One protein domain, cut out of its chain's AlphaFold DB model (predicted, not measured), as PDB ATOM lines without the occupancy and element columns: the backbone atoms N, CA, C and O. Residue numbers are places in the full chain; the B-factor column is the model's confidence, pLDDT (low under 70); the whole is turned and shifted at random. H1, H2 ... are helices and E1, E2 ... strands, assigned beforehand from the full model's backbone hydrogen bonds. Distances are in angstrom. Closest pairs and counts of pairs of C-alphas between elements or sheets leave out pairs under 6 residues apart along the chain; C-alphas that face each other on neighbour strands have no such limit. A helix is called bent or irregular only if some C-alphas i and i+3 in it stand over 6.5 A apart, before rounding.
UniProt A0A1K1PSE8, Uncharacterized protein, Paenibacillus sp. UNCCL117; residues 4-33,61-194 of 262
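This is residues 4 to 33 and 61 to 194 of the 262 residues of an uncharacterized protein of Paenibacillus sp. UNCCL117 (UniProt A0A1K1PSE8). One twisted sheet folds back on itself along its long strand E5: a broad curved wall of E3, E4, E11, E8, E7 and E6 with the first part of E5, and a smaller wall of E1, E2, E10 and E9 with its last part, only partly face to face. H3 sits at the end where E5 turns back, and the sheet curls round it; H1 and H4 lie toward the other end. The printed part has 164 residues with four named helices and eleven named strands, in the order H1 H2 E1 E2 E3 H3 E4 E5 E6 E7 E8 E9 E10 E11 H4. The sheet is branched and antiparallel, the class mostly strand; the whole is compact, with a radius of gyration of the C-alphas of 15.7 A and spans of 46 by 35 by 27 A.

E5, residues 91 to 111, bends by 158 degrees and pairs in a staggered way. On one side of it lie E4, residues 77 to 86 (N 81 and O 97, 2.8 A), and E1, residues 21 to 25 (N 22 and O 107, 2.9 A). On the other side lie E11, residues 174 to 187 (N 96 and O 179, 2.8 A), and E10, residues 165 to 169 (N 110 and O 166, 2.9 A). Edge strand E3, residues 63 to 68, pairs with E4 (N 65 and O 84, 2.9 A); edge strand E2, residues 30 to 32, with E1 (N 23 and O 31, 2.9 A); edge strand E9, residues 155 to 160, with E10 (N 157 and O 167, 2.8 A). E8, residues 136 to 147, pairs with E11 (N 139 and O 184, 2.8 A). E6, residues 120 to 125, E7, residues 128 to 133, and E8 form a meander, each strand the antiparallel neighbour of the one before (N 122 and O 130, 2.9 A; N 131 and O 138, 2.8 A). H3, residues 70 to 76, and H4, residues 188 to 191, are on opposite faces; the closest C-alphas of H3 and E5 are Leu 76 and Glu 101, 5.3 A. H4 has a height over the sheet of 7.3 A and is only just over E8, with 3 of its C-alphas. H2, residues 13 to 16, only grazes the sheet; H1, residues 4 to 8, is only just not on it, with 4 pairs of C-alphas within 10 A. H1 has its O i to N i+4 pair within hydrogen-bond range, H2 and H4 are too short for one, and irregular H3, with C-alphas 72 and 75 9.1 A apart, has 0 of 3, and 1 of 4 O i to N i+3 pairs.

E11 is 38.8 A long, E8 34.1 A and E4 26.8 A. E5 measures 18.0 A from C-alpha 91 at (21.201, 11.861, -37.797) to C-alpha 111 at (12.497, 27.234, -41.080), by way of C-alpha 101 at (-3.409, 25.361, -18.734).

The C-alphas farthest apart are those of Lys 75 and Glu 189, 47.4 A. Residues 34 to 60 are not printed; C-alphas 33 and 61 are 32.7 A apart across the cut. Of the links printed whole, none is long. The mean pLDDT of the printed part is 86.4, with residues 4 to 19 and 161 to 162 under 70.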
ATOM      1  N   LYS A   4      29.775  22.360 -39.317       49.97
ATOM      2  CA  LYS A   4      30.472  23.260 -40.262       49.97
ATOM      3  C   LYS A   4      30.206  22.966 -41.744       49.97
ATOM      4  O   LYS A   4      30.379  23.832 -42.593       49.97
ATOM      5  N   HIS A   5      29.856  21.731 -42.080       52.78
ATOM      6  CA  HIS A   5      29.512  21.323 -43.439       52.78
ATOM      7  C   HIS A   5      28.064  21.708 -43.782       52.78
ATOM      8  O   HIS A   5      27.825  22.128 -44.905       52.78
ATOM      9  N   MET A   6      27.139  21.695 -42.806       50.03
ATOM     10  CA  MET A   6      25.801  22.273 -43.003       50.03
ATOM     11  C   MET A   6      25.874  23.794 -43.204       50.03
ATOM     12  O   MET A   6      25.225  24.324 -44.103       50.03
ATOM     13  N   GLU A   7      26.723  24.495 -42.444       54.78
ATOM     14  CA  GLU A   7      26.980  25.929 -42.670       54.78
ATOM     15  C   GLU A   7      27.564  26.189 -44.069       54.78
ATOM     16  O   GLU A   7      27.155  27.124 -44.755       54.78
ATOM     17  N   GLY A   8      28.475  25.321 -44.531       52.03
ATOM     18  CA  GLY A   8      29.029  25.356 -45.890       52.03
ATOM     19  C   GLY A   8      27.983  25.204 -47.000       52.03
ATOM     20  O   GLY A   8      28.243  25.596 -48.138       52.03
ATOM     21  N   CYS A   9      26.796  24.701 -46.664       47.09
ATOM     22  CA  CYS A   9      25.684  24.494 -47.585       47.09
ATOM     23  C   CYS A   9      24.528  25.478 -47.381       47.09
ATOM     24  O   CYS A   9      23.454  25.311 -47.962       47.09
ATOM     25  N   GLY A  10      24.779  26.554 -46.629       51.75
ATOM     26  CA  GLY A  10      23.838  27.653 -46.428       51.75
ATOM     27  C   GLY A  10      22.799  27.386 -45.344       51.75
ATOM     28  O   GLY A  10      21.908  28.198 -45.148       51.75
ATOM     29  N   TRP A  11      22.893  26.280 -44.605       58.69
ATOM     30  CA  TRP A  11      21.985  26.026 -43.493       58.69
ATOM     31  C   TRP A  11      22.480  26.792 -42.267       58.69
ATOM     32  O   TRP A  11      23.390  26.342 -41.567       58.69
ATOM     33  N   SER A  12      21.915  27.976 -42.027       57.75
ATOM     34  CA  SER A  12      22.250  28.747 -40.834       57.75
ATOM     35  C   SER A  12      21.495  28.197 -39.625       57.75
ATOM     36  O   SER A  12      20.271  28.052 -39.624       57.75
ATOM     37  N   GLU A  13      22.239  27.883 -38.567       51.97
ATOM     38  CA  GLU A  13      21.662  27.431 -37.309       51.97
ATOM     39  C   GLU A  13      20.677  28.477 -36.770       51.97
ATOM     40  O   GLU A  13      19.551  28.136 -36.439       51.97
ATOM     41  N   ALA A  14      21.044  29.762 -36.811       52.28
ATOM     42  CA  ALA A  14      20.265  30.897 -36.305       52.28
ATOM     43  C   ALA A  14      18.799  30.956 -36.780       52.28
ATOM     44  O   ALA A  14      17.951  31.534 -36.096       52.28
ATOM     45  N   GLU A  15      18.491  30.392 -37.948       53.19
ATOM     46  CA  GLU A  15      17.152  30.427 -38.535       53.19
ATOM     47  C   GLU A  15      16.256  29.273 -38.086       53.19
ATOM     48  O   GLU A  15      15.041  29.464 -38.009       53.19
ATOM     49  N   LEU A  16      16.830  28.132 -37.690       54.53
ATOM     50  CA  LEU A  16      16.084  26.977 -37.174       54.53
ATOM     51  C   LEU A  16      15.490  27.225 -35.771       54.53
ATOM     52  O   LEU A  16      14.539  26.543 -35.387       54.53
ATOM     53  N   PHE A  17      16.010  28.205 -35.017       55.09
ATOM     54  CA  PHE A  17      15.619  28.480 -33.620       55.09
ATOM     55  C   PHE A  17      14.687  29.688 -33.448       55.09
ATOM     56  O   PHE A  17      14.204  29.947 -32.345       55.09
ATOM     57  N   ARG A  18      14.389  30.450 -34.508       59.94
ATOM     58  CA  ARG A  18      13.487  31.607 -34.385       59.94
ATOM     59  C   ARG A  18      12.022  31.156 -34.373       59.94
ATOM     60  O   ARG A  18      11.497  30.766 -35.408       59.94
ATOM     61  N   ARG A  19      11.363  31.314 -33.214       67.38
ATOM     62  CA  ARG A  19       9.934  31.020 -32.953       67.38
ATOM     63  C   ARG A  19       9.561  29.550 -33.234       67.38
ATOM     64  O   ARG A  19       8.866  29.269 -34.207       67.38
ATOM     65  N   PRO A  20      10.005  28.602 -32.388       75.44
ATOM     66  CA  PRO A  20       9.833  27.173 -32.651       75.44
ATOM     67  C   PRO A  20       8.374  26.707 -32.634       75.44
ATOM     68  O   PRO A  20       8.065  25.714 -33.298       75.44
ATOM     69  N   TRP A  21       7.489  27.415 -31.922       81.50
ATOM     70  CA  TRP A  21       6.073  27.060 -31.829       81.50
ATOM     71  C   TRP A  21       5.126  28.247 -31.914       81.50
ATOM     72  O   TRP A  21       5.456  29.357 -31.485       81.50
ATOM     73  N   SER A  22       3.911  27.943 -32.348       84.81
ATOM     74  CA  SER A  22       2.692  28.651 -31.977       84.81
ATOM     75  C   SER A  22       1.679  27.661 -31.384       84.81
ATOM     76  O   SER A  22       1.791  26.444 -31.558       84.81
ATOM     77  N   LEU A  23       0.716  28.168 -30.616       82.44
ATOM     78  CA  LEU A  23      -0.363  27.376 -30.030       82.44
ATOM     79  C   LEU A  23      -1.703  27.880 -30.533       82.44
ATOM     80  O   LEU A  23      -2.006  29.058 -30.381       82.44
ATOM     81  N   GLN A  24      -2.522  26.995 -31.090       89.12
ATOM     82  CA  GLN A  24      -3.872  27.347 -31.517       89.12
ATOM     83  C   GLN A  24      -4.883  26.923 -30.448       89.12
ATOM     84  O   GLN A  24      -4.993  25.743 -30.127       89.12
ATOM     85  N   THR A  25      -5.632  27.867 -29.889       89.62
ATOM     86  CA  THR A  25      -6.700  27.616 -28.910       89.62
ATOM     87  C   THR A  25      -7.996  27.178 -29.601       89.62
ATOM     88  O   THR A  25      -8.160  27.331 -30.813       89.62
ATOM     89  N   GLN A  26      -8.934  26.590 -28.847       88.38
ATOM     90  CA  GLN A  26     -10.183  26.036 -29.401       88.38
ATOM     91  C   GLN A  26     -11.086  27.073 -30.084       88.38
ATOM     92  O   GLN A  26     -11.841  26.728 -30.989       88.38
ATOM     93  N   ASP A  27     -11.011  28.333 -29.665       88.00
ATOM     94  CA  ASP A  27     -11.709  29.463 -30.289       88.00
ATOM     95  C   ASP A  27     -11.003  29.985 -31.557       88.00
ATOM     96  O   ASP A  27     -11.500  30.900 -32.212       88.00
ATOM     97  N   GLY A  28      -9.872  29.380 -31.932       85.12
ATOM     98  CA  GLY A  28      -9.116  29.681 -33.140       85.12
ATOM     99  C   GLY A  28      -8.051  30.763 -32.975       85.12
ATOM    100  O   GLY A  28      -7.392  31.081 -33.967       85.12
ATOM    101  N   ALA A  29      -7.852  31.322 -31.775       86.75
ATOM    102  CA  ALA A  29      -6.746  32.248 -31.545       86.75
ATOM    103  C   ALA A  29      -5.395  31.514 -31.621       86.75
ATOM    104  O   ALA A  29      -5.257  30.370 -31.191       86.75
ATOM    105  N   GLU A  30      -4.390  32.171 -32.195       87.62
ATOM    106  CA  GLU A  30      -3.026  31.648 -32.280       87.62
ATOM    107  C   GLU A  30      -2.134  32.457 -31.336       87.62
ATOM    108  O   GLU A  30      -2.007  33.676 -31.459       87.62
ATOM    109  N   LEU A  31      -1.555  31.778 -30.352       82.31
ATOM    110  CA  LEU A  31      -0.589  32.326 -29.417       82.31
ATOM    111  C   LEU A  31       0.806  32.042 -29.953       82.31
ATOM    112  O   LEU A  31       1.275  30.902 -29.961       82.31
ATOM    113  N   GLU A  32       1.472  33.092 -30.404       84.19
ATOM    114  CA  GLU A  32       2.885  33.041 -30.748       84.19
ATOM    115  C   GLU A  32       3.741  33.357 -29.518       84.19
ATOM    116  O   GLU A  32       3.280  34.001 -28.571       84.19
ATOM    117  N   ALA A  33       5.008  32.932 -29.541       77.38
ATOM    118  CA  ALA A  33       5.995  33.461 -28.607       77.38
ATOM    119  C   ALA A  33       5.988  34.990 -28.725       77.38
ATOM    120  O   ALA A  33       6.187  35.527 -29.818       77.38
ATOM    121  N   ALA A  61      29.712   9.511 -28.134       80.31
ATOM    122  CA  ALA A  61      28.442   9.651 -27.426       80.31
ATOM    123  C   ALA A  61      27.565  10.717 -28.112       80.31
ATOM    124  O   ALA A  61      28.109  11.689 -28.648       80.31
ATOM    125  N   PRO A  62      26.230  10.559 -28.099       85.44
ATOM    126  CA  PRO A  62      25.318  11.569 -28.607       85.44
ATOM    127  C   PRO A  62      25.397  12.840 -27.764       85.44
ATOM    128  O   PRO A  62      25.692  12.816 -26.566       85.44
ATOM    129  N   TYR A  63      25.078  13.957 -28.400       85.50
ATOM    130  CA  TYR A  63      24.954  15.249 -27.743       85.50
ATOM    131  C   TYR A  63      23.490  15.684 -27.735       85.50
ATOM    132  O   TYR A  63      22.762  15.428 -28.693       85.50
ATOM    133  N   SER A  64      23.043  16.366 -26.681       86.94
ATOM    134  CA  SER A  64      21.729  17.009 -26.689       86.94
ATOM    135  C   SER A  64      21.712  18.336 -25.959       86.94
ATOM    136  O   SER A  64      22.440  18.532 -24.987       86.94
ATOM    137  N   ARG A  65      20.788  19.199 -26.375       85.00
ATOM    138  CA  ARG A  65      20.477  20.464 -25.717       85.00
ATOM    139  C   ARG A  65      18.973  20.615 -25.579       85.00
ATOM    140  O   ARG A  65      18.255  20.463 -26.563       85.00
ATOM    141  N   THR A  66      18.527  20.950 -24.376       86.44
ATOM    142  CA  THR A  66      17.131  21.285 -24.091       86.44
ATOM    143  C   THR A  66      17.005  22.783 -23.862       86.44
ATOM    144  O   THR A  66      17.778  23.366 -23.105       86.44
ATOM    145  N   GLU A  67      16.031  23.396 -24.519       87.25
ATOM    146  CA  GLU A  67      15.632  24.784 -24.311       87.25
ATOM    147  C   GLU A  67      14.236  24.795 -23.697       87.25
ATOM    148  O   GLU A  67      13.338  24.171 -24.254       87.25
ATOM    149  N   ASP A  68      14.063  25.486 -22.570       87.50
ATOM    150  CA  ASP A  68      12.751  25.774 -21.981       87.50
ATOM    151  C   ASP A  68      12.361  27.214 -22.313       87.50
ATOM    152  O   ASP A  68      13.059  28.169 -21.960       87.50
ATOM    153  N   LEU A  69      11.249  27.359 -23.024       87.81
ATOM    154  CA  LEU A  69      10.729  28.618 -23.534       87.81
ATOM    155  C   LEU A  69       9.352  28.944 -22.945       87.81
ATOM    156  O   LEU A  69       8.690  29.848 -23.445       87.81
ATOM    157  N   ALA A  70       8.895  28.266 -21.885       89.69
ATOM    158  CA  ALA A  70       7.563  28.508 -21.313       89.69
ATOM    159  C   ALA A  70       7.301  30.002 -21.033       89.69
ATOM    160  O   ALA A  70       6.229  30.528 -21.332       89.69
ATOM    161  N   ALA A  71       8.326  30.714 -20.553       87.69
ATOM    162  CA  ALA A  71       8.250  32.129 -20.205       87.69
ATOM    163  C   ALA A  71       7.849  33.056 -21.372       87.69
ATOM    164  O   ALA A  71       7.218  34.083 -21.117       87.69
ATOM    165  N   VAL A  72       8.170  32.720 -22.631       84.75
ATOM    166  CA  VAL A  72       7.862  33.593 -23.787       84.75
ATOM    167  C   VAL A  72       6.446  33.402 -24.338       84.75
ATOM    168  O   VAL A  72       5.992  34.207 -25.147       84.75
ATOM    169  N   TYR A  73       5.720  32.377 -23.883       82.25
ATOM    170  CA  TYR A  73       4.341  32.091 -24.303       82.25
ATOM    171  C   TYR A  73       3.282  32.577 -23.295       82.25
ATOM    172  O   TYR A  73       2.082  32.370 -23.477       82.25
ATOM    173  N   GLY A  74       3.710  33.256 -22.229       86.06
ATOM    174  CA  GLY A  74       2.820  33.805 -21.212       86.06
ATOM    175  C   GLY A  74       2.187  32.740 -20.312       86.06
ATOM    176  O   GLY A  74       2.649  31.610 -20.206       86.06
ATOM    177  N   LYS A  75       1.111  33.119 -19.610       88.25
ATOM    178  CA  LYS A  75       0.539  32.312 -18.515       88.25
ATOM    179  C   LYS A  75      -0.166  31.031 -18.959       88.25
ATOM    180  O   LYS A  75      -0.428  30.191 -18.109       88.25
ATOM    181  N   LEU A  76      -0.510  30.897 -20.243       87.75
ATOM    182  CA  LEU A  76      -1.200  29.703 -20.735       87.75
ATOM    183  C   LEU A  76      -0.268  28.485 -20.771       87.75
ATOM    184  O   LEU A  76      -0.728  27.353 -20.655       87.75
ATOM    185  N   VAL A  77       1.034  28.708 -20.938       91.50
ATOM    186  CA  VAL A  77       2.018  27.643 -21.115       91.50
ATOM    187  C   VAL A  77       2.737  27.401 -19.799       91.50
ATOM    188  O   VAL A  77       3.462  28.257 -19.301       91.50
ATOM    189  N   ARG A  78       2.539  26.208 -19.236       91.81
ATOM    190  CA  ARG A  78       3.244  25.756 -18.031       91.81
ATOM    191  C   ARG A  78       4.658  25.300 -18.355       91.81
ATOM    192  O   ARG A  78       5.563  25.494 -17.551       91.81
ATOM    193  N   ARG A  79       4.825  24.673 -19.521       91.00
ATOM    194  CA  ARG A  79       6.086  24.100 -19.992       91.00
ATOM    195  C   ARG A  79       6.147  24.173 -21.510       91.00
ATOM    196  O   ARG A  79       5.169  23.816 -22.165       91.00
ATOM    197  N   ALA A  80       7.287  24.579 -22.058       91.50
ATOM    198  CA  ALA A  80       7.542  24.491 -23.489       91.50
ATOM    199  C   ALA A  80       9.010  24.164 -23.742       91.50
ATOM    200  O   ALA A  80       9.853  25.056 -23.763       91.50
ATOM    201  N   GLU A  81       9.311  22.882 -23.916       91.62
ATOM    202  CA  GLU A  81      10.673  22.402 -24.113       91.62
ATOM    203  C   GLU A  81      10.913  21.890 -25.530       91.62
ATOM    204  O   GLU A  81      10.128  21.092 -26.040       91.62
ATOM    205  N   ARG A  82      12.053  22.267 -26.117       92.69
ATOM    206  CA  ARG A  82      12.607  21.648 -27.330       92.69
ATOM    207  C   ARG A  82      13.928  21.012 -26.968       92.69
ATOM    208  O   ARG A  82      14.827  21.692 -26.483       92.69
ATOM    209  N   THR A  83      14.067  19.720 -27.218       89.31
ATOM    210  CA  THR A  83      15.343  19.019 -27.087       89.31
ATOM    211  C   THR A  83      15.872  18.657 -28.460       89.31
ATOM    212  O   THR A  83      15.247  17.883 -29.178       89.31
ATOM    213  N   TRP A  84      17.039  19.184 -28.804       90.56
ATOM    214  CA  TRP A  84      17.801  18.777 -29.978       90.56
ATOM    215  C   TRP A  84      18.774  17.679 -29.584       90.56
ATOM    216  O   TRP A  84      19.446  17.796 -28.561       90.56
ATOM    217  N   ILE A  85      18.855  16.625 -30.388       89.25
ATOM    218  CA  ILE A  85      19.747  15.488 -30.168       89.25
ATOM    219  C   ILE A  85      20.551  15.282 -31.446       89.25
ATOM    220  O   ILE A  85      19.987  14.956 -32.487       89.25
ATOM    221  N   VAL A  86      21.865  15.457 -31.357       89.44
ATOM    222  CA  VAL A  86      22.813  15.117 -32.419       89.44
ATOM    223  C   VAL A  86      23.301  13.705 -32.126       89.44
ATOM    224  O   VAL A  86      24.110  13.495 -31.220       89.44
ATOM    225  N   ALA A  87      22.748  12.732 -32.846       88.25
ATOM    226  CA  ALA A  87      23.067  11.327 -32.632       88.25
ATOM    227  C   ALA A  87      24.396  10.958 -33.307       88.25
ATOM    228  O   ALA A  87      25.254  10.321 -32.698       88.25
ATOM    229  N   ASP A  88      24.596  11.439 -34.535       87.06
ATOM    230  CA  ASP A  88      25.870  11.401 -35.247       87.06
ATOM    231  C   ASP A  88      25.980  12.553 -36.264       87.06
ATOM    232  O   ASP A  88      25.282  13.559 -36.181       87.06
ATOM    233  N   ALA A  89      26.893  12.414 -37.224       84.69
ATOM    234  CA  ALA A  89      27.133  13.382 -38.286       84.69
ATOM    235  C   ALA A  89      25.951  13.600 -39.252       84.69
ATOM    236  O   ALA A  89      25.928  14.610 -39.955       84.69
ATOM    237  N   HIS A  90      25.034  12.642 -39.341       88.38
ATOM    238  CA  HIS A  90      23.986  12.576 -40.356       88.38
ATOM    239  C   HIS A  90      22.582  12.509 -39.751       88.38
ATOM    240  O   HIS A  90      21.615  12.805 -40.448       88.38
ATOM    241  N   THR A  91      22.465  12.150 -38.472       90.44
ATOM    242  CA  THR A  91      21.201  11.861 -37.797       90.44
ATOM    243  C   THR A  91      20.960  12.811 -36.634       90.44
ATOM    244  O   THR A  91      21.762  12.901 -35.698       90.44
ATOM    245  N   TYR A  92      19.793  13.452 -36.656       91.50
ATOM    246  CA  TYR A  92      19.337  14.360 -35.613       91.50
ATOM    247  C   TYR A  92      17.915  14.014 -35.190       91.50
ATOM    248  O   TYR A  92      17.104  13.559 -35.999       91.50
ATOM    249  N   PHE A  93      17.598  14.305 -33.934       92.75
ATOM    250  CA  PHE A  93      16.232  14.271 -33.431       92.75
ATOM    251  C   PHE A  93      15.857  15.602 -32.794       92.75
ATOM    252  O   PHE A  93      16.696  16.277 -32.193       92.75
ATOM    253  N   VAL A  94      14.580  15.950 -32.900       93.38
ATOM    254  CA  VAL A  94      13.971  17.087 -32.208       93.38
ATOM    255  C   VAL A  94      12.806  16.558 -31.395       93.38
ATOM    256  O   VAL A  94      11.953  15.859 -31.931       93.38
ATOM    257  N   VAL A  95      12.780  16.860 -30.105       92.94
ATOM    258  CA  VAL A  95      11.721  16.427 -29.192       92.94
ATOM    259  C   VAL A  95      11.078  17.654 -28.576       92.94
ATOM    260  O   VAL A  95      11.711  18.350 -27.783       92.94
ATOM    261  N   ASP A  96       9.818  17.881 -28.914       93.81
ATOM    262  CA  ASP A  96       8.999  18.950 -28.359       93.81
ATOM    263  C   ASP A  96       8.137  18.403 -27.228       93.81
ATOM    264  O   ASP A  96       7.477  17.378 -27.398       93.81
ATOM    265  N   ARG A  97       8.126  19.086 -26.080       92.88
ATOM    266  CA  ARG A  97       7.256  18.781 -24.938       92.88
ATOM    267  C   ARG A  97       6.571  20.046 -24.464       92.88
ATOM    268  O   ARG A  97       7.227  20.940 -23.928       92.88
ATOM    269  N   ILE A  98       5.258  20.100 -24.625       93.12
ATOM    270  CA  ILE A  98       4.461  21.272 -24.269       93.12
ATOM    271  C   ILE A  98       3.395  20.873 -23.257       93.12
ATOM    272  O   ILE A  98       2.730  19.854 -23.428       93.12
ATOM    273  N   GLU A  99       3.211  21.693 -22.225       94.06
ATOM    274  CA  GLU A  99       2.105  21.586 -21.274       94.06
ATOM    275  C   GLU A  99       1.409  22.941 -21.139       94.06
ATOM    276  O   GLU A  99       2.054  23.970 -20.906       94.06
ATOM    277  N   THR A 100       0.084  22.941 -21.254       94.31
ATOM    278  CA  THR A 100      -0.756  24.140 -21.220       94.31
ATOM    279  C   THR A 100      -1.822  24.055 -20.126       94.31
ATOM    280  O   THR A 100      -2.223  22.983 -19.668       94.31
ATOM    281  N   GLU A 101      -2.291  25.217 -19.676       93.56
ATOM    282  CA  GLU A 101      -3.409  25.361 -18.734       93.56
ATOM    283  C   GLU A 101      -4.743  24.923 -19.368       93.56
ATOM    284  O   GLU A 101      -5.568  24.238 -18.748       93.56
ATOM    285  N   GLU A 102      -4.943  25.278 -20.637       94.25
ATOM    286  CA  GLU A 102      -6.153  24.995 -21.407       94.25
ATOM    287  C   GLU A 102      -5.826  24.173 -22.658       94.25
ATOM    288  O   GLU A 102      -4.706  24.272 -23.167       94.25
ATOM    289  N   PRO A 103      -6.773  23.361 -23.168       96.06
ATOM    290  CA  PRO A 103      -6.548  22.597 -24.387       96.06
ATOM    291  C   PRO A 103      -6.187  23.491 -25.583       96.06
ATOM    292  O   PRO A 103      -6.958  24.373 -25.965       96.06
ATOM    293  N   ALA A 104      -5.045  23.218 -26.206       94.94
ATOM    294  CA  ALA A 104      -4.548  23.900 -27.396       94.94
ATOM    295  C   ALA A 104      -4.074  22.871 -28.433       94.94
ATOM    296  O   ALA A 104      -3.928  21.696 -28.125       94.94
ATOM    297  N   ARG A 105      -3.859  23.286 -29.679       95.38
ATOM    298  CA  ARG A 105      -3.094  22.521 -30.666       95.38
ATOM    299  C   ARG A 105      -1.670  23.037 -30.689       95.38
ATOM    300  O   ARG A 105      -1.455  24.249 -30.718       95.38
ATOM    301  N   LEU A 106      -0.717  22.115 -30.735       94.88
ATOM    302  CA  LEU A 106       0.684  22.438 -30.951       94.88
ATOM    303  C   LEU A 106       0.925  22.692 -32.435       94.88
ATOM    304  O   LEU A 106       0.554  21.854 -33.251       94.88
ATOM    305  N   LEU A 107       1.575  23.805 -32.775       95.06
ATOM    306  CA  LEU A 107       2.075  24.102 -34.113       95.06
ATOM    307  C   LEU A 107       3.597  24.298 -34.047       95.06
ATOM    308  O   LEU A 107       4.083  25.349 -33.642       95.06
ATOM    309  N   SER A 108       4.364  23.288 -34.445       93.69
ATOM    310  CA  SER A 108       5.825  23.324 -34.507       93.69
ATOM    311  C   SER A 108       6.310  23.839 -35.855       93.69
ATOM    312  O   SER A 108       6.062  23.246 -36.906       93.69
ATOM    313  N   SER A 109       7.050  24.938 -35.806       91.31
ATOM    314  CA  SER A 109       7.629  25.604 -36.963       91.31
ATOM    315  C   SER A 109       9.080  25.181 -37.175       91.31
ATOM    316  O   SER A 109       9.885  25.149 -36.239       91.31
ATOM    317  N   PHE A 110       9.409  24.897 -38.431       89.75
ATOM    318  CA  PHE A 110      10.760  24.627 -38.903       89.75
ATOM    319  C   PHE A 110      11.032  25.513 -40.111       89.75
ATOM    320  O   PHE A 110      10.301  25.471 -41.105       89.75
ATOM    321  N   ARG A 111      12.062  26.350 -40.004       87.00
ATOM    322  CA  ARG A 111      12.497  27.234 -41.080       87.00
ATOM    323  C   ARG A 111      13.823  26.752 -41.631       87.00
ATOM    324  O   ARG A 111      14.745  26.458 -40.879       87.00
ATOM    325  N   TRP A 112      13.906  26.742 -42.945       84.62
ATOM    326  CA  TRP A 112      15.107  26.414 -43.683       84.62
ATOM    327  C   TRP A 112      15.496  27.586 -44.575       84.62
ATOM    328  O   TRP A 112      14.622  28.191 -45.198       84.62
ATOM    329  N   ASP A 113      16.795  27.884 -44.651       81.56
ATOM    330  CA  ASP A 113      17.287  28.948 -45.525       81.56
ATOM    331  C   ASP A 113      16.951  28.639 -46.992       81.56
ATOM    332  O   ASP A 113      17.384  27.638 -47.580       81.56
ATOM    333  N   ASN A 114      16.179  29.541 -47.585       84.69
ATOM    334  CA  ASN A 114      15.881  29.571 -49.007       84.69
ATOM    335  C   ASN A 114      16.080  30.980 -49.590       84.69
ATOM    336  O   ASN A 114      15.460  31.332 -50.588       84.69
ATOM    337  N   GLY A 115      16.943  31.810 -48.991       84.44
ATOM    338  CA  GLY A 115      17.167  33.187 -49.442       84.44
ATOM    339  C   GLY A 115      17.688  33.305 -50.882       84.44
ATOM    340  O   GLY A 115      17.535  34.346 -51.516       84.44
ATOM    341  N   ASP A 116      18.276  32.235 -51.420       85.94
ATOM    342  CA  ASP A 116      18.743  32.132 -52.806       85.94
ATOM    343  C   ASP A 116      17.767  31.398 -53.747       85.94
ATOM    344  O   ASP A 116      18.085  31.214 -54.925       85.94
ATOM    345  N   GLY A 117      16.608  30.955 -53.249       87.38
ATOM    346  CA  GLY A 117      15.594  30.236 -54.024       87.38
ATOM    347  C   GLY A 117      16.032  28.853 -54.520       87.38
ATOM    348  O   GLY A 117      15.445  28.326 -55.468       87.38
ATOM    349  N   ARG A 118      17.102  28.270 -53.957       89.06
ATOM    350  CA  ARG A 118      17.674  26.991 -54.420       89.06
ATOM    351  C   ARG A 118      17.165  25.772 -53.662       89.06
ATOM    352  O   ARG A 118      17.494  24.648 -54.051       89.06
ATOM    353  N   LEU A 119      16.381  25.967 -52.606       90.00
ATOM    354  CA  LEU A 119      15.788  24.878 -51.846       90.00
ATOM    355  C   LEU A 119      14.669  24.220 -52.662       90.00
ATOM    356  O   LEU A 119      13.616  24.804 -52.907       90.00
ATOM    357  N   ASN A 120      14.873  22.969 -53.058       92.19
ATOM    358  CA  ASN A 120      13.828  22.149 -53.653       92.19
ATOM    359  C   ASN A 120      13.197  21.271 -52.571       92.19
ATOM    360  O   ASN A 120      13.879  20.447 -51.959       92.19
ATOM    361  N   VAL A 121      11.890  21.420 -52.356       93.12
ATOM    362  CA  VAL A 121      11.156  20.625 -51.370       93.12
ATOM    363  C   VAL A 121      10.171  19.693 -52.054       93.12
ATOM    364  O   VAL A 121       9.415  20.083 -52.936       93.12
ATOM    365  N   ASN A 122      10.186  18.438 -51.615       94.00
ATOM    366  CA  ASN A 122       9.219  17.423 -51.993       94.00
ATOM    367  C   ASN A 122       8.514  16.896 -50.742       94.00
ATOM    368  O   ASN A 122       9.132  16.206 -49.925       94.00
ATOM    369  N   VAL A 123       7.219  17.172 -50.630       94.56
ATOM    370  CA  VAL A 123       6.361  16.653 -49.562       94.56
ATOM    371  C   VAL A 123       5.907  15.256 -49.953       94.56
ATOM    372  O   VAL A 123       5.042  15.067 -50.803       94.56
ATOM    373  N   ALA A 124       6.561  14.248 -49.379       93.69
ATOM    374  CA  ALA A 124       6.284  12.851 -49.704       93.69
ATOM    375  C   ALA A 124       5.044  12.320 -48.967       93.69
ATOM    376  O   ALA A 124       4.407  11.381 -49.439       93.69
ATOM    377  N   SER A 125       4.729  12.894 -47.805       94.50
ATOM    378  CA  SER A 125       3.494  12.685 -47.046       94.50
ATOM    379  C   SER A 125       3.329  13.821 -46.024       94.50
ATOM    380  O   SER A 125       4.290  14.561 -45.799       94.50
ATOM    381  N   PRO A 126       2.176  13.944 -45.334       95.44
ATOM    382  CA  PRO A 126       2.003  14.935 -44.267       95.44
ATOM    383  C   PRO A 126       3.038  14.830 -43.140       95.44
ATOM    384  O   PRO A 126       3.268  15.790 -42.425       95.44
ATOM    385  N   VAL A 127       3.700  13.689 -42.971       95.12
ATOM    386  CA  VAL A 127       4.710  13.488 -41.922       95.12
ATOM    387  C   VAL A 127       6.131  13.428 -42.474       95.12
ATOM    388  O   VAL A 127       7.051  13.099 -41.733       95.12
ATOM    389  N   LYS A 128       6.335  13.691 -43.772       95.06
ATOM    390  CA  LYS A 128       7.623  13.473 -44.437       95.06
ATOM    391  C   LYS A 128       7.926  14.516 -45.504       95.06
ATOM    392  O   LYS A 128       7.289  14.556 -46.559       95.06
ATOM    393  N   LEU A 129       9.021  15.235 -45.291       95.00
ATOM    394  CA  LEU A 129       9.616  16.146 -46.263       95.00
ATOM    395  C   LEU A 129      10.934  15.579 -46.789       95.00
ATOM    396  O   LEU A 129      11.686  14.912 -46.075       95.00
ATOM    397  N   VAL A 130      11.228  15.874 -48.050       94.50
ATOM    398  CA  VAL A 130      12.558  15.695 -48.632       94.50
ATOM    399  C   VAL A 130      13.018  17.038 -49.171       94.50
ATOM    400  O   VAL A 130      12.476  17.519 -50.166       94.50
ATOM    401  N   LEU A 131      14.011  17.621 -48.512       93.25
ATOM    402  CA  LEU A 131      14.599  18.908 -48.850       93.25
ATOM    403  C   LEU A 131      15.900  18.671 -49.621       93.25
ATOM    404  O   LEU A 131      16.692  17.808 -49.252       93.25
ATOM    405  N   ARG A 132      16.122  19.398 -50.712       93.12
ATOM    406  CA  ARG A 132      17.313  19.271 -51.560       93.12
ATOM    407  C   ARG A 132      17.904  20.639 -51.827       93.12
ATOM    408  O   ARG A 132      17.201  21.537 -52.282       93.12
ATOM    409  N   ARG A 133      19.207  20.752 -51.607       89.75
ATOM    410  CA  ARG A 133      20.010  21.940 -51.882       89.75
ATOM    411  C   ARG A 133      21.385  21.441 -52.312       89.75
ATOM    412  O   ARG A 133      22.235  21.141 -51.482       89.75
ATOM    413  N   LEU A 134      21.543  21.222 -53.619       84.31
ATOM    414  CA  LEU A 134      22.679  20.477 -54.174       84.31
ATOM    415  C   LEU A 134      24.038  21.025 -53.689       84.31
ATOM    416  O   LEU A 134      24.209  22.245 -53.661       84.31
ATOM    417  N   PRO A 135      25.011  20.143 -53.384       90.94
ATOM    418  CA  PRO A 135      24.991  18.685 -53.589       90.94
ATOM    419  C   PRO A 135      24.311  17.884 -52.461       90.94
ATOM    420  O   PRO A 135      24.356  16.655 -52.466       90.94
ATOM    421  N   GLU A 136      23.676  18.554 -51.504       90.06
ATOM    422  CA  GLU A 136      23.143  17.931 -50.297       90.06
ATOM    423  C   GLU A 136      21.630  17.757 -50.325       90.06
ATOM    424  O   GLU A 136      20.884  18.411 -51.070       90.06
ATOM    425  N   ALA A 137      21.166  16.865 -49.461       93.06
ATOM    426  CA  ALA A 137      19.759  16.672 -49.219       93.06
ATOM    427  C   ALA A 137      19.483  16.216 -47.787       93.06
ATOM    428  O   ALA A 137      20.332  15.670 -47.086       93.06
ATOM    429  N   MET A 138      18.239  16.415 -47.380       94.25
ATOM    430  CA  MET A 138      17.735  16.089 -46.064       94.25
ATOM    431  C   MET A 138      16.382  15.397 -46.192       94.25
ATOM    432  O   MET A 138      15.539  15.774 -47.011       94.25
ATOM    433  N   LYS A 139      16.148  14.388 -45.360       95.06
ATOM    434  CA  LYS A 139      14.807  13.890 -45.074       95.06
ATOM    435  C   LYS A 139      14.424  14.329 -43.672       95.06
ATOM    436  O   LYS A 139      15.182  14.118 -42.731       95.06
ATOM    437  N   PHE A 140      13.240  14.906 -43.560       95.00
ATOM    438  CA  PHE A 140      12.655  15.342 -42.303       95.00
ATOM    439  C   PHE A 140      11.365  14.566 -42.078       95.00
ATOM    440  O   PHE A 140      10.552  14.437 -42.998       95.00
ATOM    441  N   PHE A 141      11.177  14.060 -40.866       95.19
ATOM    442  CA  PHE A 141      10.023  13.250 -40.515       95.19
ATOM    443  C   PHE A 141       9.433  13.689 -39.182       95.19
ATOM    444  O   PHE A 141      10.180  13.869 -38.227       95.19
ATOM    445  N   LEU A 142       8.106  13.769 -39.103       95.25
ATOM    446  CA  LEU A 142       7.379  13.662 -37.839       95.25
ATOM    447  C   LEU A 142       7.192  12.167 -37.565       95.25
ATOM    448  O   LEU A 142       6.448  11.497 -38.278       95.25
ATOM    449  N   VAL A 143       7.921  11.631 -36.589       93.69
ATOM    450  CA  VAL A 143       7.923  10.187 -36.301       93.69
ATOM    451  C   VAL A 143       6.958   9.825 -35.180       93.69
ATOM    452  O   VAL A 143       6.369   8.749 -35.199       93.69
ATOM    453  N   GLU A 144       6.720  10.748 -34.248       92.25
ATOM    454  CA  GLU A 144       5.744  10.563 -33.180       92.25
ATOM    455  C   GLU A 144       5.003  11.864 -32.895       92.25
ATOM    456  O   GLU A 144       5.623  12.921 -32.792       92.25
ATOM    457  N   SER A 145       3.685  11.774 -32.734       93.12
ATOM    458  CA  SER A 145       2.847  12.834 -32.178       93.12
ATOM    459  C   SER A 145       1.947  12.217 -31.118       93.12
ATOM    460  O   SER A 145       1.303  11.194 -31.366       93.12
ATOM    461  N   CYS A 146       1.917  12.828 -29.942       92.94
ATOM    462  CA  CYS A 146       1.073  12.430 -28.831       92.94
ATOM    463  C   CYS A 146       0.372  13.653 -28.230       92.94
ATOM    464  O   CYS A 146       0.986  14.708 -28.059       92.94
ATOM    465  N   ALA A 147      -0.895  13.477 -27.859       92.69
ATOM    466  CA  ALA A 147      -1.751  14.463 -27.207       92.69
ATOM    467  C   ALA A 147      -2.413  13.822 -25.973       92.69
ATOM    468  O   ALA A 147      -3.023  12.757 -26.085       92.69
ATOM    469  N   ASP A 148      -2.237  14.405 -24.783       90.81
ATOM    470  CA  ASP A 148      -2.639  13.817 -23.486       90.81
ATOM    471  C   ASP A 148      -2.213  12.351 -23.334       90.81
ATOM    472  O   ASP A 148      -2.948  11.484 -22.863       90.81
ATOM    473  N   GLY A 149      -0.993  12.087 -23.802       86.06
ATOM    474  CA  GLY A 149      -0.341  10.786 -23.804       86.06
ATOM    475  C   GLY A 149      -0.929   9.727 -24.723       86.06
ATOM    476  O   GLY A 149      -0.535   8.564 -24.658       86.06
ATOM    477  N   ARG A 150      -1.829  10.112 -25.621       88.44
ATOM    478  CA  ARG A 150      -2.376   9.223 -26.642       88.44
ATOM    479  C   ARG A 150      -1.768   9.549 -27.999       88.44
ATOM    480  O   ARG A 150      -1.497  10.723 -28.243       88.44
ATOM    481  N   PRO A 151      -1.584   8.552 -28.882       90.19
ATOM    482  CA  PRO A 151      -1.194   8.811 -30.260       90.19
ATOM    483  C   PRO A 151      -2.131   9.825 -30.917       90.19
ATOM    484  O   PRO A 151      -3.348   9.760 -30.738       90.19
ATOM    485  N   ASP A 152      -1.541  10.733 -31.677       92.44
ATOM    486  CA  ASP A 152      -2.205  11.848 -32.338       92.44
ATOM    487  C   ASP A 152      -1.875  11.824 -33.839       92.44
ATOM    488  O   ASP A 152      -0.773  11.443 -34.235       92.44
ATOM    489  N   ASP A 153      -2.822  12.219 -34.690       92.00
ATOM    490  CA  ASP A 153      -2.697  12.209 -36.156       92.00
ATOM    491  C   ASP A 153      -2.021  13.474 -36.708       92.00
ATOM    492  O   ASP A 153      -2.333  13.947 -37.803       92.00
ATOM    493  N   GLY A 154      -1.076  14.021 -35.941       91.50
ATOM    494  CA  GLY A 154      -0.328  15.215 -36.304       91.50
ATOM    495  C   GLY A 154       0.382  15.104 -37.658       91.50
ATOM    496  O   GLY A 154       0.668  14.025 -38.180       91.50
ATOM    497  N   GLY A 155       0.698  16.254 -38.241       95.00
ATOM    498  CA  GLY A 155       1.303  16.322 -39.565       95.00
ATOM    499  C   GLY A 155       1.542  17.747 -40.025       95.00
ATOM    500  O   GLY A 155       1.324  18.705 -39.290       95.00
ATOM    501  N   LEU A 156       2.015  17.888 -41.253       93.00
ATOM    502  CA  LEU A 156       2.232  19.151 -41.931       93.00
ATOM    503  C   LEU A 156       0.885  19.830 -42.186       93.00
ATOM    504  O   LEU A 156       0.028  19.296 -42.887       93.00
ATOM    505  N   ILE A 157       0.717  21.017 -41.613       90.25
ATOM    506  CA  ILE A 157      -0.501  21.827 -41.722       90.25
ATOM    507  C   ILE A 157      -0.301  22.956 -42.729       90.25
ATOM    508  O   ILE A 157      -1.245  23.366 -43.404       90.25
ATOM    509  N   ARG A 158       0.924  23.484 -42.827       86.81
ATOM    510  CA  ARG A 158       1.218  24.640 -43.669       86.81
ATOM    511  C   ARG A 158       2.611  24.553 -44.271       86.81
ATOM    512  O   ARG A 158       3.595  24.382 -43.554       86.81
ATOM    513  N   GLU A 159       2.666  24.773 -45.576       82.75
ATOM    514  CA  GLU A 159       3.889  25.018 -46.336       82.75
ATOM    515  C   GLU A 159       3.925  26.493 -46.734       82.75
ATOM    516  O   GLU A 159       2.972  27.013 -47.318       82.75
ATOM    517  N   GLN A 160       5.019  27.177 -46.417       76.12
ATOM    518  CA  GLN A 160       5.321  28.507 -46.931       76.12
ATOM    519  C   GLN A 160       6.646  28.422 -47.696       76.12
ATOM    520  O   GLN A 160       7.711  28.492 -47.079       76.12
ATOM    521  N   PRO A 161       6.591  28.243 -49.032       58.69
ATOM    522  CA  PRO A 161       7.776  28.045 -49.874       58.69
ATOM    523  C   PRO A 161       8.798  29.178 -49.736       58.69
ATOM    524  O   PRO A 161      10.002  28.951 -49.750       58.69
ATOM    525  N   GLU A 162       8.306  30.393 -49.506       62.25
ATOM    526  CA  GLU A 162       9.093  31.594 -49.259       62.25
ATOM    527  C   GLU A 162       8.644  32.161 -47.906       62.25
ATOM    528  O   GLU A 162       7.495  32.607 -47.812       62.25
ATOM    529  N   PRO A 163       9.460  32.108 -46.831       70.81
ATOM    530  CA  PRO A 163      10.900  31.813 -46.753       70.81
ATOM    531  C   PRO A 163      11.230  30.398 -46.213       70.81
ATOM    532  O   PRO A 163      11.811  30.272 -45.135       70.81
ATOM    533  N   GLY A 164      10.832  29.322 -46.903       83.56
ATOM    534  CA  GLY A 164      11.171  27.949 -46.487       83.56
ATOM    535  C   GLY A 164      10.641  27.551 -45.100       83.56
ATOM    536  O   GLY A 164      11.323  26.845 -44.355       83.56
ATOM    537  N   LEU A 165       9.449  28.023 -44.722       88.44
ATOM    538  CA  LEU A 165       8.818  27.733 -43.431       88.44
ATOM    539  C   LEU A 165       7.810  26.584 -43.565       88.44
ATOM    540  O   LEU A 165       6.879  26.648 -44.368       88.44
ATOM    541  N   PHE A 166       7.940  25.577 -42.709       90.88
ATOM    542  CA  PHE A 166       7.015  24.452 -42.622       90.88
ATOM    543  C   PHE A 166       6.480  24.354 -41.206       90.88
ATOM    544  O   PHE A 166       7.234  24.449 -40.237       90.88
ATOM    545  N   VAL A 167       5.170  24.160 -41.097       93.00
ATOM    546  CA  VAL A 167       4.487  24.059 -39.811       93.00
ATOM    547  C   VAL A 167       3.834  22.699 -39.708       93.00
ATOM    548  O   VAL A 167       2.917  22.374 -40.466       93.00
ATOM    549  N   PHE A 168       4.313  21.921 -38.752       95.12
ATOM    550  CA  PHE A 168       3.686  20.688 -38.311       95.12
ATOM    551  C   PHE A 168       2.767  21.012 -37.152       95.12
ATOM    552  O   PHE A 168       3.088  21.879 -36.351       95.12
ATOM    553  N   GLY A 169       1.651  20.317 -37.013       94.50
ATOM    554  CA  GLY A 169       0.869  20.456 -35.802       94.50
ATOM    555  C   GLY A 169       0.143  19.204 -35.391       94.50
ATOM    556  O   GLY A 169      -0.002  18.270 -36.179       94.50
ATOM    557  N   SER A 170      -0.286  19.210 -34.134       95.75
ATOM    558  CA  SER A 170      -1.085  18.136 -33.567       95.75
ATOM    559  C   SER A 170      -2.470  18.097 -34.209       95.75
ATOM    560  O   SER A 170      -3.011  19.126 -34.636       95.75
ATOM    561  N   GLY A 171      -3.071  16.917 -34.276       93.19
ATOM    562  CA  GLY A 171      -4.454  16.748 -34.712       93.19
ATOM    563  C   GLY A 171      -5.449  17.211 -33.650       93.19
ATOM    564  O   GLY A 171      -6.387  17.954 -33.947       93.19
ATOM    565  N   ALA A 172      -5.200  16.848 -32.393       94.62
ATOM    566  CA  ALA A 172      -6.071  17.131 -31.262       94.62
ATOM    567  C   ALA A 172      -5.731  18.435 -30.517       94.62
ATOM    568  O   ALA A 172      -4.567  18.837 -30.412       94.62
ATOM    569  N   PHE A 173      -6.774  19.045 -29.938       96.25
ATOM    570  CA  PHE A 173      -6.657  20.050 -28.878       96.25
ATOM    571  C   PHE A 173      -6.458  19.351 -27.536       96.25
ATOM    572  O   PHE A 173      -7.306  18.557 -27.127       96.25
ATOM    573  N   SER A 174      -5.369  19.655 -26.843       95.31
ATOM    574  CA  SER A 174      -4.929  18.915 -25.669       95.31
ATOM    575  C   SER A 174      -4.151  19.807 -24.703       95.31
ATOM    576  O   SER A 174      -3.749  20.914 -25.053       95.31
ATOM    577  N   ARG A 175      -4.003  19.364 -23.450       95.19
ATOM    578  CA  ARG A 175      -3.212  20.085 -22.441       95.19
ATOM    579  C   ARG A 175      -1.753  19.665 -22.417       95.19
ATOM    580  O   ARG A 175      -0.944  20.323 -21.768       95.19
ATOM    581  N   SER A 176      -1.416  18.559 -23.069       93.62
ATOM    582  CA  SER A 176      -0.045  18.083 -23.142       93.62
ATOM    583  C   SER A 176       0.257  17.518 -24.517       93.62
ATOM    584  O   SER A 176      -0.500  16.711 -25.054       93.62
ATOM    585  N   HIS A 177       1.382  17.942 -25.079       93.81
ATOM    586  CA  HIS A 177       1.835  17.518 -26.392       93.81
ATOM    587  C   HIS A 177       3.251  16.985 -26.319       93.81
ATOM    588  O   HIS A 177       4.113  17.547 -25.637       93.81
ATOM    589  N   LEU A 178       3.483  15.928 -27.085       93.06
ATOM    590  CA  LEU A 178       4.801  15.417 -27.394       93.06
ATOM    591  C   LEU A 178       4.900  15.234 -28.898       93.06
ATOM    592  O   LEU A 178       4.082  14.532 -29.488       93.06
ATOM    593  N   SER A 179       5.920  15.825 -29.501       94.06
ATOM    594  CA  SER A 179       6.232  15.584 -30.905       94.06
ATOM    595  C   SER A 179       7.699  15.223 -31.048       94.06
ATOM    596  O   SER A 179       8.569  15.869 -30.468       94.06
ATOM    597  N   VAL A 180       7.969  14.170 -31.810       93.56
ATOM    598  CA  VAL A 180       9.320  13.721 -32.126       93.56
ATOM    599  C   VAL A 180       9.524  13.844 -33.619       93.56
ATOM    600  O   VAL A 180       8.776  13.278 -34.418       93.56
ATOM    601  N   TYR A 181      10.584  14.549 -33.981       95.06
ATOM    602  CA  TYR A 181      11.035  14.698 -35.346       95.06
ATOM    603  C   TYR A 181      12.379  14.014 -35.512       95.06
ATOM    604  O   TYR A 181      13.233  14.077 -34.628       95.06
ATOM    605  N   ALA A 182      12.572  13.385 -36.660       94.75
ATOM    606  CA  ALA A 182      13.828  12.771 -37.040       94.75
ATOM    607  C   ALA A 182      14.317  13.379 -38.350       94.75
ATOM    608  O   ALA A 182      13.545  13.602 -39.289       94.75
ATOM    609  N   ILE A 183      15.613  13.649 -38.400       93.81
ATOM    610  CA  ILE A 183      16.271  14.310 -39.515       93.81
ATOM    611  C   ILE A 183      17.456  13.451 -39.931       93.81
ATOM    612  O   ILE A 183      18.308  13.121 -39.110       93.81
ATOM    613  N   ALA A 184      17.504  13.119 -41.217       93.44
ATOM    614  CA  ALA A 184      18.665  12.521 -41.857       93.44
ATOM    615  C   ALA A 184      19.203  13.499 -42.902       93.44
ATOM    616  O   ALA A 184      18.424  13.968 -43.735       93.44
ATOM    617  N   ALA A 185      20.498  13.800 -42.876       91.44
ATOM    618  CA  ALA A 185      21.162  14.700 -43.818       91.44
ATOM    619  C   ALA A 185      22.401  14.032 -44.424       91.44
ATOM    620  O   ALA A 185      23.223  13.452 -43.715       91.44
ATOM    621  N   ASP A 186      22.527  14.096 -45.747       92.19
ATOM    622  CA  ASP A 186      23.597  13.431 -46.492       92.19
ATOM    623  C   ASP A 186      23.753  14.052 -47.893       92.19
ATOM    624  O   ASP A 186      23.005  14.953 -48.288       92.19
ATOM    625  N   ALA A 187      24.697  13.543 -48.679       91.69
ATOM    626  CA  ALA A 187      24.764  13.808 -50.111       91.69
ATOM    627  C   ALA A 187      23.450  13.398 -50.809       91.69
ATOM    628  O   ALA A 187      22.816  12.402 -50.436       91.69
ATOM    629  N   GLU A 188      23.045  14.129 -51.856       91.06
ATOM    630  CA  GLU A 188      21.797  13.846 -52.591       91.06
ATOM    631  C   GLU A 188      21.729  12.391 -53.065       91.06
ATOM    632  O   GLU A 188      20.698  11.730 -52.913       91.06
ATOM    633  N   GLU A 189      22.840  11.867 -53.575       92.00
ATOM    634  CA  GLU A 189      22.924  10.511 -54.115       92.00
ATOM    635  C   GLU A 189      22.660   9.428 -53.056       92.00
ATOM    636  O   GLU A 189      22.158   8.342 -53.365       92.00
ATOM    637  N   HIS A 190      22.931   9.738 -51.787       92.62
ATOM    638  CA  HIS A 190      22.745   8.835 -50.658       92.62
ATOM    639  C   HIS A 190      21.414   9.039 -49.948       92.62
ATOM    640  O   HIS A 190      20.833   8.059 -49.469       92.62
ATOM    641  N   ILE A 191      20.860  10.261 -49.941       92.88
ATOM    642  CA  ILE A 191      19.653  10.575 -49.164       92.88
ATOM    643  C   ILE A 191      18.491   9.639 -49.490       92.88
ATOM    644  O   ILE A 191      17.668   9.314 -48.636       92.88
ATOM    645  N   ARG A 192      18.411   9.167 -50.739       91.50
ATOM    646  CA  ARG A 192      17.339   8.285 -51.219       91.50
ATOM    647  C   ARG A 192      17.296   6.962 -50.457       91.50
ATOM    648  O   ARG A 192      16.190   6.481 -50.221       91.50
ATOM    649  N   LYS A 193      18.453   6.467 -50.012       93.31
ATOM    650  CA  LYS A 193      18.635   5.200 -49.288       93.31
ATOM    651  C   LYS A 193      18.434   5.309 -47.772       93.31
ATOM    652  O   LYS A 193      18.400   4.286 -47.109       93.31
ATOM    653  N   TRP A 194      18.293   6.516 -47.224       93.81
ATOM    654  CA  TRP A 194      17.941   6.688 -45.812       93.81
ATOM    655  C   TRP A 194      16.479   6.311 -45.557       93.81
ATOM    656  O   TRP A 194      15.578   6.779 -46.266       93.81
TER     657      TRP A 194